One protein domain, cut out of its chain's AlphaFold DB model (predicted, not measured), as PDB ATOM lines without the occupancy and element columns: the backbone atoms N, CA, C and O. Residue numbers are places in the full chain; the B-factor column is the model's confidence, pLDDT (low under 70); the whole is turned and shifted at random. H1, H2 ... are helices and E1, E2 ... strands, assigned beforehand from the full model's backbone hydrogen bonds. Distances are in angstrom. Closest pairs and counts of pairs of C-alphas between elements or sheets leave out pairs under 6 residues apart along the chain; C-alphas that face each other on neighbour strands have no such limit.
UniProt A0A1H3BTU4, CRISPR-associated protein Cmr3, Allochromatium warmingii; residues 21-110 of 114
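What this domain is: This is residues 21 to 110 of the 114 residues of the protein "CRISPR-associated protein Cmr3" of Allochromatium warmingii (UniProt A0A1H3BTU4). What does the model look like? A strongly twisted four-stranded sheet, E1 E2 E3 E6, makes one end, and from E3 and E6 a long two-stranded arm with the hairpin E4 and E5 reaches away to a looped tip around residues 58 to 61. The short helix H1 grazes the sheet near the turn between E2 and E3, and the unnamed stretch 94 to 110 follows it. What are its make-up and size? The 90 printed residues have six named strands and then one named helix, in the order E1 E2 E3 E4 E5 E6 H1; both sheets are antiparallel, and the class is mostly strand, with under half of the residues in named elements. The whole is loose and elongated, with a radius of gyration of the C-alphas of 16.4 A and spans of 51 by 31 by 20 A.

How they stand to each other: How does the larger sheet begin? E1, residues 21 to 25, and E2, residues 28 to 35, form a hairpin, with N 23 and O 30 at 2.8 A. E2 and E3, residues 38 to 46, form the next hairpin, with N 42 and O 31 at 2.8 A; E1 E2 E3 are a meander, each strand the antiparallel neighbour of the one before. How does it end? E3 bends by 73 degrees at residue 43, and its other antiparallel neighbour is the edge strand E6, residues 75 to 80, with N 43 and O 77 at 2.8 A. What forms the second sheet? E4, residues 51 to 53, and E5, residues 67 to 69, are an antiparallel hairpin, with N 69 and O 51 at 2.8 A; E3 and E4 are apart, and so are E5 and E6. Where is the helix? H1, residues 86 to 93, is on the larger sheet but only grazes it; the closest C-alphas of E3 and H1 are those of Ile 38 and Ala 89, 6.3 A apart. Every O i to N i+4 pair in H1 is within hydrogen-bond range.

Where its parts are: Where do the strands run? E1 begins at C-alpha 21, (56.489, -7.497, 31.451). E2 is 22.0 A long, E3 20.5 A and E6 15.9 A. Where is the helix found? H1 is 10.6 A long and ends at C-alpha 93, (40.161, -9.753, 22.485).

The domain as a whole: How far does it reach? The two C-alphas farthest apart are those of Asp 26 and Ala 61, 53.5 A. Which link is long? E4 to E5, with 13 residues, is long; in it residues 56 to 57 pair antiparallel with 62 to 63. Is anything missing or uncertain? The printed part has no cut, and no printed residue is under 70 in pLDDT.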
ATOM      1  N   ALA A  21      55.241  -7.610  30.711       92.00
ATOM      2  CA  ALA A  21      56.489  -7.497  31.451       92.00
ATOM      3  C   ALA A  21      56.212  -7.078  32.898       92.00
ATOM      4  O   ALA A  21      55.240  -6.377  33.177       92.00
ATOM      5  N   ALA A  22      57.073  -7.520  33.817       91.31
ATOM      6  CA  ALA A  22      57.063  -7.023  35.186       91.31
ATOM      7  C   ALA A  22      57.640  -5.602  35.206       91.31
ATOM      8  O   ALA A  22      58.736  -5.367  34.694       91.31
ATOM      9  N   LEU A  23      56.902  -4.679  35.806       91.00
ATOM     10  CA  LEU A  23      57.263  -3.283  35.997       91.00
ATOM     11  C   LEU A  23      57.126  -2.926  37.478       91.00
ATOM     12  O   LEU A  23      56.505  -3.648  38.259       91.00
ATOM     13  N   GLU A  24      57.719  -1.804  37.861       88.38
ATOM     14  CA  GLU A  24      57.566  -1.221  39.189       88.38
ATOM     15  C   GLU A  24      56.906   0.150  39.036       88.38
ATOM     16  O   GLU A  24      57.386   0.995  38.278       88.38
ATOM     17  N   HIS A  25      55.786   0.353  39.726       79.81
ATOM     18  CA  HIS A  25      55.051   1.613  39.751       79.81
ATOM     19  C   HIS A  25      54.779   1.991  41.205       79.81
ATOM     20  O   HIS A  25      54.183   1.207  41.940       79.81
ATOM     21  N   ASP A  26      55.271   3.152  41.638       83.44
ATOM     22  CA  ASP A  26      55.138   3.645  43.017       83.44
ATOM     23  C   ASP A  26      55.525   2.607  44.094       83.44
ATOM     24  O   ASP A  26      54.872   2.466  45.128       83.44
ATOM     25  N   GLY A  27      56.591   1.839  43.839       84.69
ATOM     26  CA  GLY A  27      57.079   0.785  44.739       84.69
ATOM     27  C   GLY A  27      56.238  -0.498  44.745       84.69
ATOM     28  O   GLY A  27      56.460  -1.374  45.582       84.69
ATOM     29  N   THR A  28      55.276  -0.626  43.828       83.31
ATOM     30  CA  THR A  28      54.448  -1.823  43.638       83.31
ATOM     31  C   THR A  28      54.836  -2.536  42.348       83.31
ATOM     32  O   THR A  28      54.930  -1.921  41.286       83.31
ATOM     33  N   HIS A  29      55.042  -3.852  42.424       86.25
ATOM     34  CA  HIS A  29      55.249  -4.676  41.236       86.25
ATOM     35  C   HIS A  29      53.928  -4.892  40.500       86.25
ATOM     36  O   HIS A  29      52.983  -5.444  41.063       86.25
ATOM     37  N   VAL A  30      53.893  -4.494  39.233       90.38
ATOM     38  CA  VAL A  30      52.748  -4.670  38.335       90.38
ATOM     39  C   VAL A  30      53.187  -5.422  37.088       90.38
ATOM     40  O   VAL A  30      54.357  -5.388  36.706       90.38
ATOM     41  N   TRP A  31      52.257  -6.101  36.424       93.94
ATOM     42  CA  TRP A  31      52.504  -6.679  35.105       93.94
ATOM     43  C   TRP A  31      51.685  -5.917  34.082       93.94
ATOM     44  O   TRP A  31      50.463  -5.883  34.182       93.94
ATOM     45  N   GLN A  32      52.344  -5.332  33.090       95.81
ATOM     46  CA  GLN A  32      51.671  -4.600  32.019       95.81
ATOM     47  C   GLN A  32      52.115  -5.118  30.667       95.81
ATOM     48  O   GLN A  32      53.246  -5.586  30.516       95.81
ATOM     49  N   GLY A  33      51.227  -5.025  29.690       95.12
ATOM     50  CA  GLY A  33      51.525  -5.408  28.324       95.12
ATOM     51  C   GLY A  33      50.368  -5.151  27.383       95.12
ATOM     52  O   GLY A  33      49.291  -4.715  27.786       95.12
ATOM     53  N   ASP A  34      50.609  -5.486  26.125       95.81
ATOM     54  CA  ASP A  34      49.635  -5.365  25.052       95.81
ATOM     55  C   ASP A  34      49.192  -6.743  24.572       95.81
ATOM     56  O   ASP A  34      50.010  -7.603  24.234       95.81
ATOM     57  N   LEU A  35      47.878  -6.939  24.481       95.06
ATOM     58  CA  LEU A  35      47.277  -8.101  23.830       95.06
ATOM     59  C   LEU A  35      46.364  -7.634  22.713       95.06
ATOM     60  O   LEU A  35      45.438  -6.866  22.945       95.06
ATOM     61  N   CYS A  36      46.623  -8.104  21.493       94.25
ATOM     62  CA  CYS A  36      45.807  -7.772  20.319       94.25
ATOM     63  C   CYS A  36      45.604  -6.251  20.124       94.25
ATOM     64  O   CYS A  36      44.554  -5.824  19.654       94.25
ATOM     65  N   GLY A  37      46.605  -5.439  20.491       94.31
ATOM     66  CA  GLY A  37      46.549  -3.973  20.412       94.31
ATOM     67  C   GLY A  37      45.800  -3.290  21.562       94.31
ATOM     68  O   GLY A  37      45.500  -2.106  21.453       94.31
ATOM     69  N   ILE A  38      45.479  -4.022  22.632       96.44
ATOM     70  CA  ILE A  38      44.850  -3.498  23.844       96.44
ATOM     71  C   ILE A  38      45.877  -3.473  24.976       96.44
ATOM     72  O   ILE A  38      46.345  -4.534  25.403       96.44
ATOM     73  N   SER A  39      46.175  -2.271  25.475       96.44
ATOM     74  CA  SER A  39      47.077  -2.055  26.607       96.44
ATOM     75  C   SER A  39      46.377  -2.358  27.930       96.44
ATOM     76  O   SER A  39      45.310  -1.812  28.239       96.44
ATOM     77  N   LEU A  40      46.977  -3.256  28.709       96.62
ATOM     78  CA  LEU A  40      46.389  -3.836  29.911       96.62
ATOM     79  C   LEU A  40      47.379  -3.847  31.079       96.62
ATOM     80  O   LEU A  40      48.576  -4.084  30.902       96.62
ATOM     81  N   THR A  41      46.856  -3.674  32.291       95.62
ATOM     82  CA  THR A  41      47.537  -4.042  33.541       95.62
ATOM     83  C   THR A  41      46.904  -5.315  34.087       95.62
ATOM     84  O   THR A  41      45.684  -5.414  34.178       95.62
ATOM     85  N   LEU A  42      47.716  -6.316  34.419       95.50
ATOM     86  CA  LEU A  42      47.273  -7.560  35.041       95.50
ATOM     87  C   LEU A  42      47.211  -7.375  36.558       95.50
ATOM     88  O   LEU A  42      48.241  -7.209  37.208       95.50
ATOM     89  N   GLU A  43      46.007  -7.491  37.103       93.94
ATOM     90  CA  GLU A  43      45.731  -7.373  38.537       93.94
ATOM     91  C   GLU A  43      45.876  -8.720  39.248       93.94
ATOM     92  O   GLU A  43      46.390  -8.824  40.360       93.94
ATOM     93  N   CYS A  44      45.386  -9.785  38.611       93.50
ATOM     94  CA  CYS A  44      45.348 -11.111  39.210       93.50
ATOM     95  C   CYS A  44      45.293 -12.197  38.140       93.50
ATOM     96  O   CYS A  44      44.615 -12.059  37.122       93.50
ATOM     97  N   ALA A  45      45.958 -13.320  38.406       95.19
ATOM     98  CA  ALA A  45      45.835 -14.528  37.608       95.19
ATOM     99  C   ALA A  45      45.396 -15.702  38.493       95.19
ATOM    100  O   ALA A  45      46.072 -16.069  39.452       95.19
ATOM    101  N   VAL A  46      44.264 -16.314  38.145       96.81
ATOM    102  CA  VAL A  46      43.737 -17.521  38.786       96.81
ATOM    103  C   VAL A  46      43.968 -18.691  37.842       96.81
ATOM    104  O   VAL A  46      43.336 -18.797  36.789       96.81
ATOM    105  N   ILE A  47      44.913 -19.555  38.206       96.06
ATOM    106  CA  ILE A  47      45.467 -20.569  37.307       96.06
ATOM    107  C   ILE A  47      45.471 -21.925  38.005       96.06
ATOM    108  O   ILE A  47      45.873 -22.051  39.161       96.06
ATOM    109  N   GLY A  48      45.021 -22.952  37.286       93.50
ATOM    110  CA  GLY A  48      45.082 -24.333  37.753       93.50
ATOM    111  C   GLY A  48      46.491 -24.933  37.688       93.50
ATOM    112  O   GLY A  48      47.472 -24.297  37.304       93.50
ATOM    113  N   LYS A  49      46.596 -26.223  38.011       94.00
ATOM    114  CA  LYS A  49      47.849 -26.966  37.836       94.00
ATOM    115  C   LYS A  49      48.233 -27.018  36.352       94.00
ATOM    116  O   LYS A  49      47.392 -27.319  35.510       94.00
ATOM    117  N   ALA A  50      49.514 -26.789  36.056       94.00
ATOM    118  CA  ALA A  50      50.038 -26.866  34.695       94.00
ATOM    119  C   ALA A  50      49.711 -28.214  34.033       94.00
ATOM    120  O   ALA A  50      49.892 -29.281  34.631       94.00
ATOM    121  N   VAL A  51      49.275 -28.158  32.776       95.00
ATOM    122  CA  VAL A  51      48.943 -29.345  31.984       95.00
ATOM    123  C   VAL A  51      50.182 -29.785  31.224       95.00
ATOM    124  O   VAL A  51      50.783 -29.009  30.486       95.00
ATOM    125  N   ARG A  52      50.596 -31.035  31.443       94.00
ATOM    126  CA  ARG A  52      51.753 -31.626  30.771       94.00
ATOM    127  C   ARG A  52      51.280 -32.328  29.515       94.00
ATOM    128  O   ARG A  52      50.589 -33.338  29.592       94.00
ATOM    129  N   GLU A  53      51.662 -31.787  28.372       93.12
ATOM    130  CA  GLU A  53      51.218 -32.281  27.079       93.12
ATOM    131  C   GLU A  53      52.422 -32.643  26.213       93.12
ATOM    132  O   GLU A  53      53.361 -31.860  26.076       93.12
ATOM    133  N   GLY A  54      52.400 -33.849  25.652       92.75
ATOM    134  CA  GLY A  54      53.311 -34.270  24.594       92.75
ATOM    135  C   GLY A  54      52.538 -34.478  23.299       92.75
ATOM    136  O   GLY A  54      51.730 -33.653  22.882       92.75
ATOM    137  N   GLY A  55      52.768 -35.614  22.658       93.44
ATOM    138  CA  GLY A  55      52.041 -36.020  21.464       93.44
ATOM    139  C   GLY A  55      52.939 -36.817  20.541       93.44
ATOM    140  O   GLY A  55      54.028 -37.239  20.931       93.44
ATOM    141  N   TRP A  56      52.495 -36.987  19.303       96.31
ATOM    142  CA  TRP A  56      53.237 -37.717  18.285       96.31
ATOM    143  C   TRP A  56      53.466 -36.831  17.065       96.31
ATOM    144  O   TRP A  56      52.531 -36.238  16.529       96.31
ATOM    145  N   ASN A  57      54.719 -36.714  16.637       95.19
ATOM    146  CA  ASN A  57      55.088 -36.088  15.382       95.19
ATOM    147  C   ASN A  57      54.999 -37.148  14.278       95.19
ATOM    148  O   ASN A  57      55.895 -37.978  14.133       95.19
ATOM    149  N   LEU A  58      53.912 -37.113  13.503       96.06
ATOM    150  CA  LEU A  58      53.684 -38.051  12.401       96.06
ATOM    151  C   LEU A  58      54.727 -37.914  11.283       96.06
ATOM    152  O   LEU A  58      55.116 -38.926  10.711       96.06
ATOM    153  N   ALA A  59      55.214 -36.699  11.008       96.44
ATOM    154  CA  ALA A  59      56.185 -36.457   9.940       96.44
ATOM    155  C   ALA A  59      57.542 -37.118  10.222       96.44
ATOM    156  O   ALA A  59      58.209 -37.573   9.300       96.44
ATOM    157  N   HIS A  60      57.940 -37.198  11.496       96.75
ATOM    158  CA  HIS A  60      59.213 -37.793  11.920       96.75
ATOM    159  C   HIS A  60      59.051 -39.120  12.676       96.75
ATOM    160  O   HIS A  60      60.031 -39.643  13.200       96.75
ATOM    161  N   ALA A  61      57.825 -39.651  12.754       97.56
ATOM    162  CA  ALA A  61      57.474 -40.871  13.481       97.56
ATOM    163  C   ALA A  61      58.073 -40.943  14.903       97.56
ATOM    164  O   ALA A  61      58.611 -41.971  15.313       97.56
ATOM    165  N   CYS A  62      57.994 -39.841  15.658       97.88
ATOM    166  CA  CYS A  62      58.587 -39.751  16.992       97.88
ATOM    167  C   CYS A  62      57.695 -39.004  17.998       97.88
ATOM    168  O   CYS A  62      56.841 -38.207  17.596       97.88
ATOM    169  N   PRO A  63      57.871 -39.212  19.318       97.25
ATOM    170  CA  PRO A  63      57.182 -38.419  20.332       97.25
ATOM    171  C   PRO A  63      57.541 -36.929  20.248       97.25
ATOM    172  O   PRO A  63      58.696 -36.563  20.028       97.25
ATOM    173  N   ARG A  64      56.562 -36.055  20.498       94.25
ATOM    174  CA  ARG A  64      56.813 -34.623  20.724       94.25
ATOM    175  C   ARG A  64      57.384 -34.411  22.134       94.25
ATOM    176  O   ARG A  64      56.916 -35.073  23.066       94.25
ATOM    177  N   PRO A  65      58.325 -33.467  22.324       92.38
ATOM    178  CA  PRO A  65      58.771 -33.065  23.654       92.38
ATOM    179  C   PRO A  65      57.592 -32.648  24.539       92.38
ATOM    180  O   PRO A  65      56.680 -31.958  24.082       92.38
ATOM    181  N   VAL A  66      57.615 -33.061  25.808       92.94
ATOM    182  CA  VAL A  66      56.554 -32.712  26.758       92.94
ATOM    183  C   VAL A  66      56.724 -31.269  27.221       92.94
ATOM    184  O   VAL A  66      57.750 -30.912  27.808       92.94
ATOM    185  N   ARG A  67      55.675 -30.470  27.049       90.88
ATOM    186  CA  ARG A  67      55.602 -29.070  27.477       90.88
ATOM    187  C   ARG A  67      54.622 -28.868  28.627       90.88
ATOM    188  O   ARG A  67      53.729 -29.685  28.846       90.88
ATOM    189  N   SER A  68      54.827 -27.787  29.375       93.12
ATOM    190  CA  SER A  68      53.876 -27.301  30.377       93.12
ATOM    191  C   SER A  68      52.995 -26.254  29.728       93.12
ATOM    192  O   SER A  68      53.509 -25.329  29.112       93.12
ATOM    193  N   LEU A  69      51.691 -26.397  29.900       95.06
ATOM    194  CA  LEU A  69      50.693 -25.476  29.386       95.06
ATOM    195  C   LEU A  69      49.914 -24.848  30.533       95.06
ATOM    196  O   LEU A  69      49.683 -25.490  31.566       95.06
ATOM    197  N   VAL A  70      49.445 -23.626  30.307       96.81
ATOM    198  CA  VAL A  70      48.425 -23.006  31.146       96.81
ATOM    199  C   VAL A  70      47.098 -23.730  30.889       96.81
ATOM    200  O   VAL A  70      46.700 -23.864  29.726       96.81
ATOM    201  N   PRO A  71      46.412 -24.233  31.933       97.25
ATOM    202  CA  PRO A  71      45.163 -24.960  31.765       97.25
ATOM    203  C   PRO A  71      44.052 -24.084  31.186       97.25
ATOM    204  O   PRO A  71      43.924 -22.907  31.539       97.25
ATOM    205  N   ALA A  72      43.199 -24.693  30.358       98.00
ATOM    206  CA  ALA A  72      41.889 -24.125  30.060       98.00
ATOM    207  C   ALA A  72      41.123 -23.854  31.371       98.00
ATOM    208  O   ALA A  72      41.311 -24.550  32.371       98.00
ATOM    209  N   GLY A  73      40.289 -22.818  31.377       97.94
ATOM    210  CA  GLY A  73      39.604 -22.313  32.566       97.94
ATOM    211  C   GLY A  73      40.422 -21.323  33.400       97.94
ATOM    212  O   GLY A  73      39.872 -20.728  34.322       97.94
ATOM    213  N   SER A  74      41.701 -21.089  33.080       98.06
ATOM    214  CA  SER A  74      42.482 -20.044  33.758       98.06
ATOM    215  C   SER A  74      41.922 -18.652  33.454       98.06
ATOM    216  O   SER A  74      41.516 -18.355  32.322       98.06
ATOM    217  N   VAL A  75      41.916 -17.782  34.461       98.12
ATOM    218  CA  VAL A  75      41.346 -16.433  34.385       98.12
ATOM    219  C   VAL A  75      42.421 -15.405  34.700       98.12
ATOM    220  O   VAL A  75      43.128 -15.526  35.694       98.12
ATOM    221  N   TYR A  76      42.514 -14.390  33.848       97.56
ATOM    222  CA  TYR A  76      43.384 -13.236  34.023       97.56
ATOM    223  C   TYR A  76      42.479 -12.018  34.157       97.56
ATOM    224  O   TYR A  76      41.652 -11.772  33.274       97.56
ATOM    225  N   PHE A  77      42.591 -11.323  35.282       97.00
ATOM    226  CA  PHE A  77      41.867 -10.095  35.573       97.00
ATOM    227  C   PHE A  77      42.760  -8.925  35.207       97.00
ATOM    228  O   PHE A  77      43.835  -8.772  35.786       97.00
ATOM    229  N   CYS A  78      42.315  -8.122  34.245       95.88
ATOM    230  CA  CYS A  78      43.074  -6.979  33.767       95.88
ATOM    231  C   CYS A  78      42.249  -5.695  33.840       95.88
ATOM    232  O   CYS A  78      41.027  -5.730  33.668       95.88
ATOM    233  N   THR A  79      42.937  -4.577  34.042       95.44
ATOM    234  CA  THR A  79      42.425  -3.213  33.885       95.44
ATOM    235  C   THR A  79      42.949  -2.612  32.580       95.44
ATOM    236  O   THR A  79      44.013  -2.994  32.086       95.44
ATOM    237  N   LEU A  80      42.166  -1.716  31.974       95.75
ATOM    238  CA  LEU A  80      42.566  -0.987  30.768       95.75
ATOM    239  C   LEU A  80      43.456   0.190  31.163       95.75
ATOM    240  O   LEU A  80      43.098   0.952  32.060       95.75
ATOM    241  N   ASN A  81      44.582   0.348  30.473       90.81
ATOM    242  CA  ASN A  81      45.493   1.466  30.723       90.81
ATOM    243  C   ASN A  81      45.053   2.742  29.990       90.81
ATOM    244  O   ASN A  81      45.217   3.847  30.502       90.81
ATOM    245  N   ASP A  82      44.476   2.579  28.799       88.38
ATOM    246  CA  ASP A  82      44.036   3.679  27.947       88.38
ATOM    247  C   ASP A  82      42.531   3.949  28.104       88.38
ATOM    248  O   ASP A  82      41.762   3.021  28.380       88.38
ATOM    249  N   PRO A  83      42.063   5.190  27.862       87.38
ATOM    250  CA  PRO A  83      40.647   5.553  27.905       87.38
ATOM    251  C   PRO A  83      39.903   5.065  26.649       87.38
ATOM    252  O   PRO A  83      39.257   5.844  25.944       87.38
ATOM    253  N   ILE A  84      40.025   3.777  26.334       90.94
ATOM    254  CA  ILE A  84      39.294   3.128  25.248       90.94
ATOM    255  C   ILE A  84      37.969   2.561  25.757       90.94
ATOM    256  O   ILE A  84      37.835   2.169  26.916       90.94
ATOM    257  N   ASP A  85      36.979   2.500  24.870       93.25
ATOM    258  CA  ASP A  85      35.693   1.891  25.189       93.25
ATOM    259  C   ASP A  85      35.842   0.387  25.473       93.25
ATOM    260  O   ASP A  85      36.497  -0.354  24.732       93.25
ATOM    261  N   ILE A  86      35.181  -0.084  26.532       94.25
ATOM    262  CA  ILE A  86      35.290  -1.472  26.984       94.25
ATOM    263  C   ILE A  86      34.768  -2.467  25.939       94.25
ATOM    264  O   ILE A  86      35.332  -3.551  25.801       94.25
ATOM    265  N   ASN A  87      33.752  -2.109  25.143       96.12
ATOM    266  CA  ASN A  87      33.249  -2.998  24.088       96.12
ATOM    267  C   ASN A  87      34.247  -3.126  22.938       96.12
ATOM    268  O   ASN A  87      34.321  -4.181  22.307       96.12
ATOM    269  N   THR A  88      35.041  -2.084  22.688       95.62
ATOM    270  CA  THR A  88      36.152  -2.140  21.729       95.62
ATOM    271  C   THR A  88      37.209  -3.135  22.201       95.62
ATOM    272  O   THR A  88      37.597  -4.014  21.433       95.62
ATOM    273  N   ALA A  89      37.603  -3.075  23.477       96.06
ATOM    274  CA  ALA A  89      38.533  -4.042  24.060       96.06
ATOM    275  C   ALA A  89      37.981  -5.478  24.021       96.06
ATOM    276  O   ALA A  89      38.682  -6.399  23.603       96.06
ATOM    277  N   ILE A  90      36.708  -5.675  24.389       97.31
ATOM    278  CA  ILE A  90      36.041  -6.984  24.318       97.31
ATOM    279  C   ILE A  90      36.049  -7.509  22.882       97.31
ATOM    280  O   ILE A  90      36.426  -8.654  22.664       97.31
ATOM    281  N   THR A  91      35.679  -6.683  21.904       97.31
ATOM    282  CA  THR A  91      35.626  -7.082  20.490       97.31
ATOM    283  C   THR A  91      37.008  -7.440  19.948       97.31
ATOM    284  O   THR A  91      37.144  -8.401  19.194       97.31
ATOM    285  N   ALA A  92      38.040  -6.694  20.346       96.94
ATOM    286  CA  ALA A  92      39.411  -6.953  19.931       96.94
ATOM    287  C   ALA A  92      39.971  -8.261  20.512       96.94
ATOM    288  O   ALA A  92      40.754  -8.924  19.841       96.94
ATOM    289  N   LEU A  93      39.579  -8.633  21.735       97.38
ATOM    290  CA  LEU A  93      40.161  -9.753  22.485       97.38
ATOM    291  C   LEU A  93      39.325 -11.044  22.447       97.38
ATOM    292  O   LEU A  93      39.882 -12.138  22.514       97.38
ATOM    293  N   HIS A  94      37.996 -10.954  22.382       98.12
ATOM    294  CA  HIS A  94      37.112 -12.119  22.448       98.12
ATOM    295  C   HIS A  94      37.282 -13.009  21.208       98.12
ATOM    296  O   HIS A  94      37.277 -12.528  20.077       98.12
ATOM    297  N   GLY A  95      37.454 -14.315  21.421       97.94
ATOM    298  CA  GLY A  95      37.735 -15.300  20.372       97.94
ATOM    299  C   GLY A  95      39.176 -15.279  19.840       97.94
ATOM    300  O   GLY A  95      39.539 -16.118  19.013       97.94
ATOM    301  N   GLN A  96      40.026 -14.355  20.302       98.06
ATOM    302  CA  GLN A  96      41.430 -14.337  19.894       98.06
ATOM    303  C   GLN A  96      42.203 -15.497  20.505       98.06
ATOM    304  O   GLN A  96      41.899 -15.965  21.600       98.06
ATOM    305  N   HIS A  97      43.235 -15.929  19.789       98.12
ATOM    306  CA  HIS A  97      44.163 -16.959  20.231       98.12
ATOM    307  C   HIS A  97      45.516 -16.327  20.566       98.12
ATOM    308  O   HIS A  97      46.087 -15.617  19.738       98.12
ATOM    309  N   ILE A  98      46.036 -16.598  21.764       96.62
ATOM    310  CA  ILE A  98      47.286 -16.010  22.266       96.62
ATOM    311  C   ILE A  98      48.330 -17.077  22.628       96.62
ATOM    312  O   ILE A  98      47.998 -18.179  23.060       96.62
ATOM    313  N   GLY A  99      49.613 -16.731  22.489       94.81
ATOM    314  CA  GLY A  99      50.738 -17.639  22.740       94.81
ATOM    315  C   GLY A  99      51.194 -18.393  21.486       94.81
ATOM    316  O   GLY A  99      51.080 -17.890  20.370       94.81
ATOM    317  N   HIS A 100      51.746 -19.592  21.670       94.06
ATOM    318  CA  HIS A 100      52.233 -20.452  20.589       94.06
ATOM    319  C   HIS A 100      51.189 -21.486  20.141       94.06
ATOM    320  O   HIS A 100      50.250 -21.806  20.868       94.06
ATOM    321  N   ASP A 101      51.394 -22.064  18.951       94.00
ATOM    322  CA  ASP A 101      50.533 -23.104  18.364       94.00
ATOM    323  C   ASP A 101      49.047 -22.695  18.241       94.00
ATOM    324  O   ASP A 101      48.147 -23.534  18.321       94.00
ATOM    325  N   THR A 102      48.769 -21.410  18.013       96.38
ATOM    326  CA  THR A 102      47.398 -20.879  17.882       96.38
ATOM    327  C   THR A 102      46.628 -21.510  16.719       96.38
ATOM    328  O   THR A 102      45.434 -21.759  16.841       96.38
ATOM    329  N   ALA A 103      47.317 -21.897  15.638       96.00
ATOM    330  CA  ALA A 103      46.734 -22.642  14.518       96.00
ATOM    331  C   ALA A 103      46.190 -24.035  14.908       96.00
ATOM    332  O   ALA A 103      45.412 -24.618  14.159       96.00
ATOM    333  N   LEU A 104      46.583 -24.572  16.071       93.50
ATOM    334  CA  LEU A 104      46.033 -25.806  16.645       93.50
ATOM    335  C   LEU A 104      44.849 -25.543  17.596       93.50
ATOM    336  O   LEU A 104      44.406 -26.469  18.274       93.50
ATOM    337  N   GLY A 105      44.370 -24.299  17.687       96.56
ATOM    338  CA  GLY A 105      43.278 -23.890  18.573       96.56
ATOM    339  C   GLY A 105      43.710 -23.577  20.009       96.56
ATOM    340  O   GLY A 105      42.896 -23.657  20.924       96.56
ATOM    341  N   ARG A 106      44.994 -23.281  20.257       96.12
ATOM    342  CA  ARG A 106      45.500 -22.969  21.609       96.12
ATOM    343  C   ARG A 106      45.326 -21.517  22.007       96.12
ATOM    344  O   ARG A 106      45.480 -20.619  21.187       96.12
ATOM    345  N   GLY A 107      45.128 -21.317  23.307       97.44
ATOM    346  CA  GLY A 107      45.107 -19.997  23.920       97.44
ATOM    347  C   GLY A 107      43.907 -19.147  23.528       97.44
ATOM    348  O   GLY A 107      44.036 -17.928  23.485       97.44
ATOM    349  N   GLU A 108      42.767 -19.767  23.219       98.50
ATOM    350  CA  GLU A 108      41.545 -19.045  22.868       98.50
ATOM    351  C   GLU A 108      40.992 -18.279  24.077       98.50
ATOM    352  O   GLU A 108      40.932 -18.809  25.192       98.50
ATOM    353  N   LEU A 109      40.565 -17.037  23.859       98.31
ATOM    354  CA  LEU A 109      40.065 -16.142  24.892       98.31
ATOM    355  C   LEU A 109      38.542 -16.004  24.863       98.31
ATOM    356  O   LEU A 109      37.953 -15.612  23.862       98.31
ATOM    357  N   ALA A 110      37.916 -16.181  26.024       98.31
ATOM    358  CA  ALA A 110      36.603 -15.620  26.325       98.31
ATOM    359  C   ALA A 110      36.761 -14.422  27.265       98.31
ATOM    360  O   ALA A 110      37.330 -14.540  28.356       98.31
TER     361      ALA A 110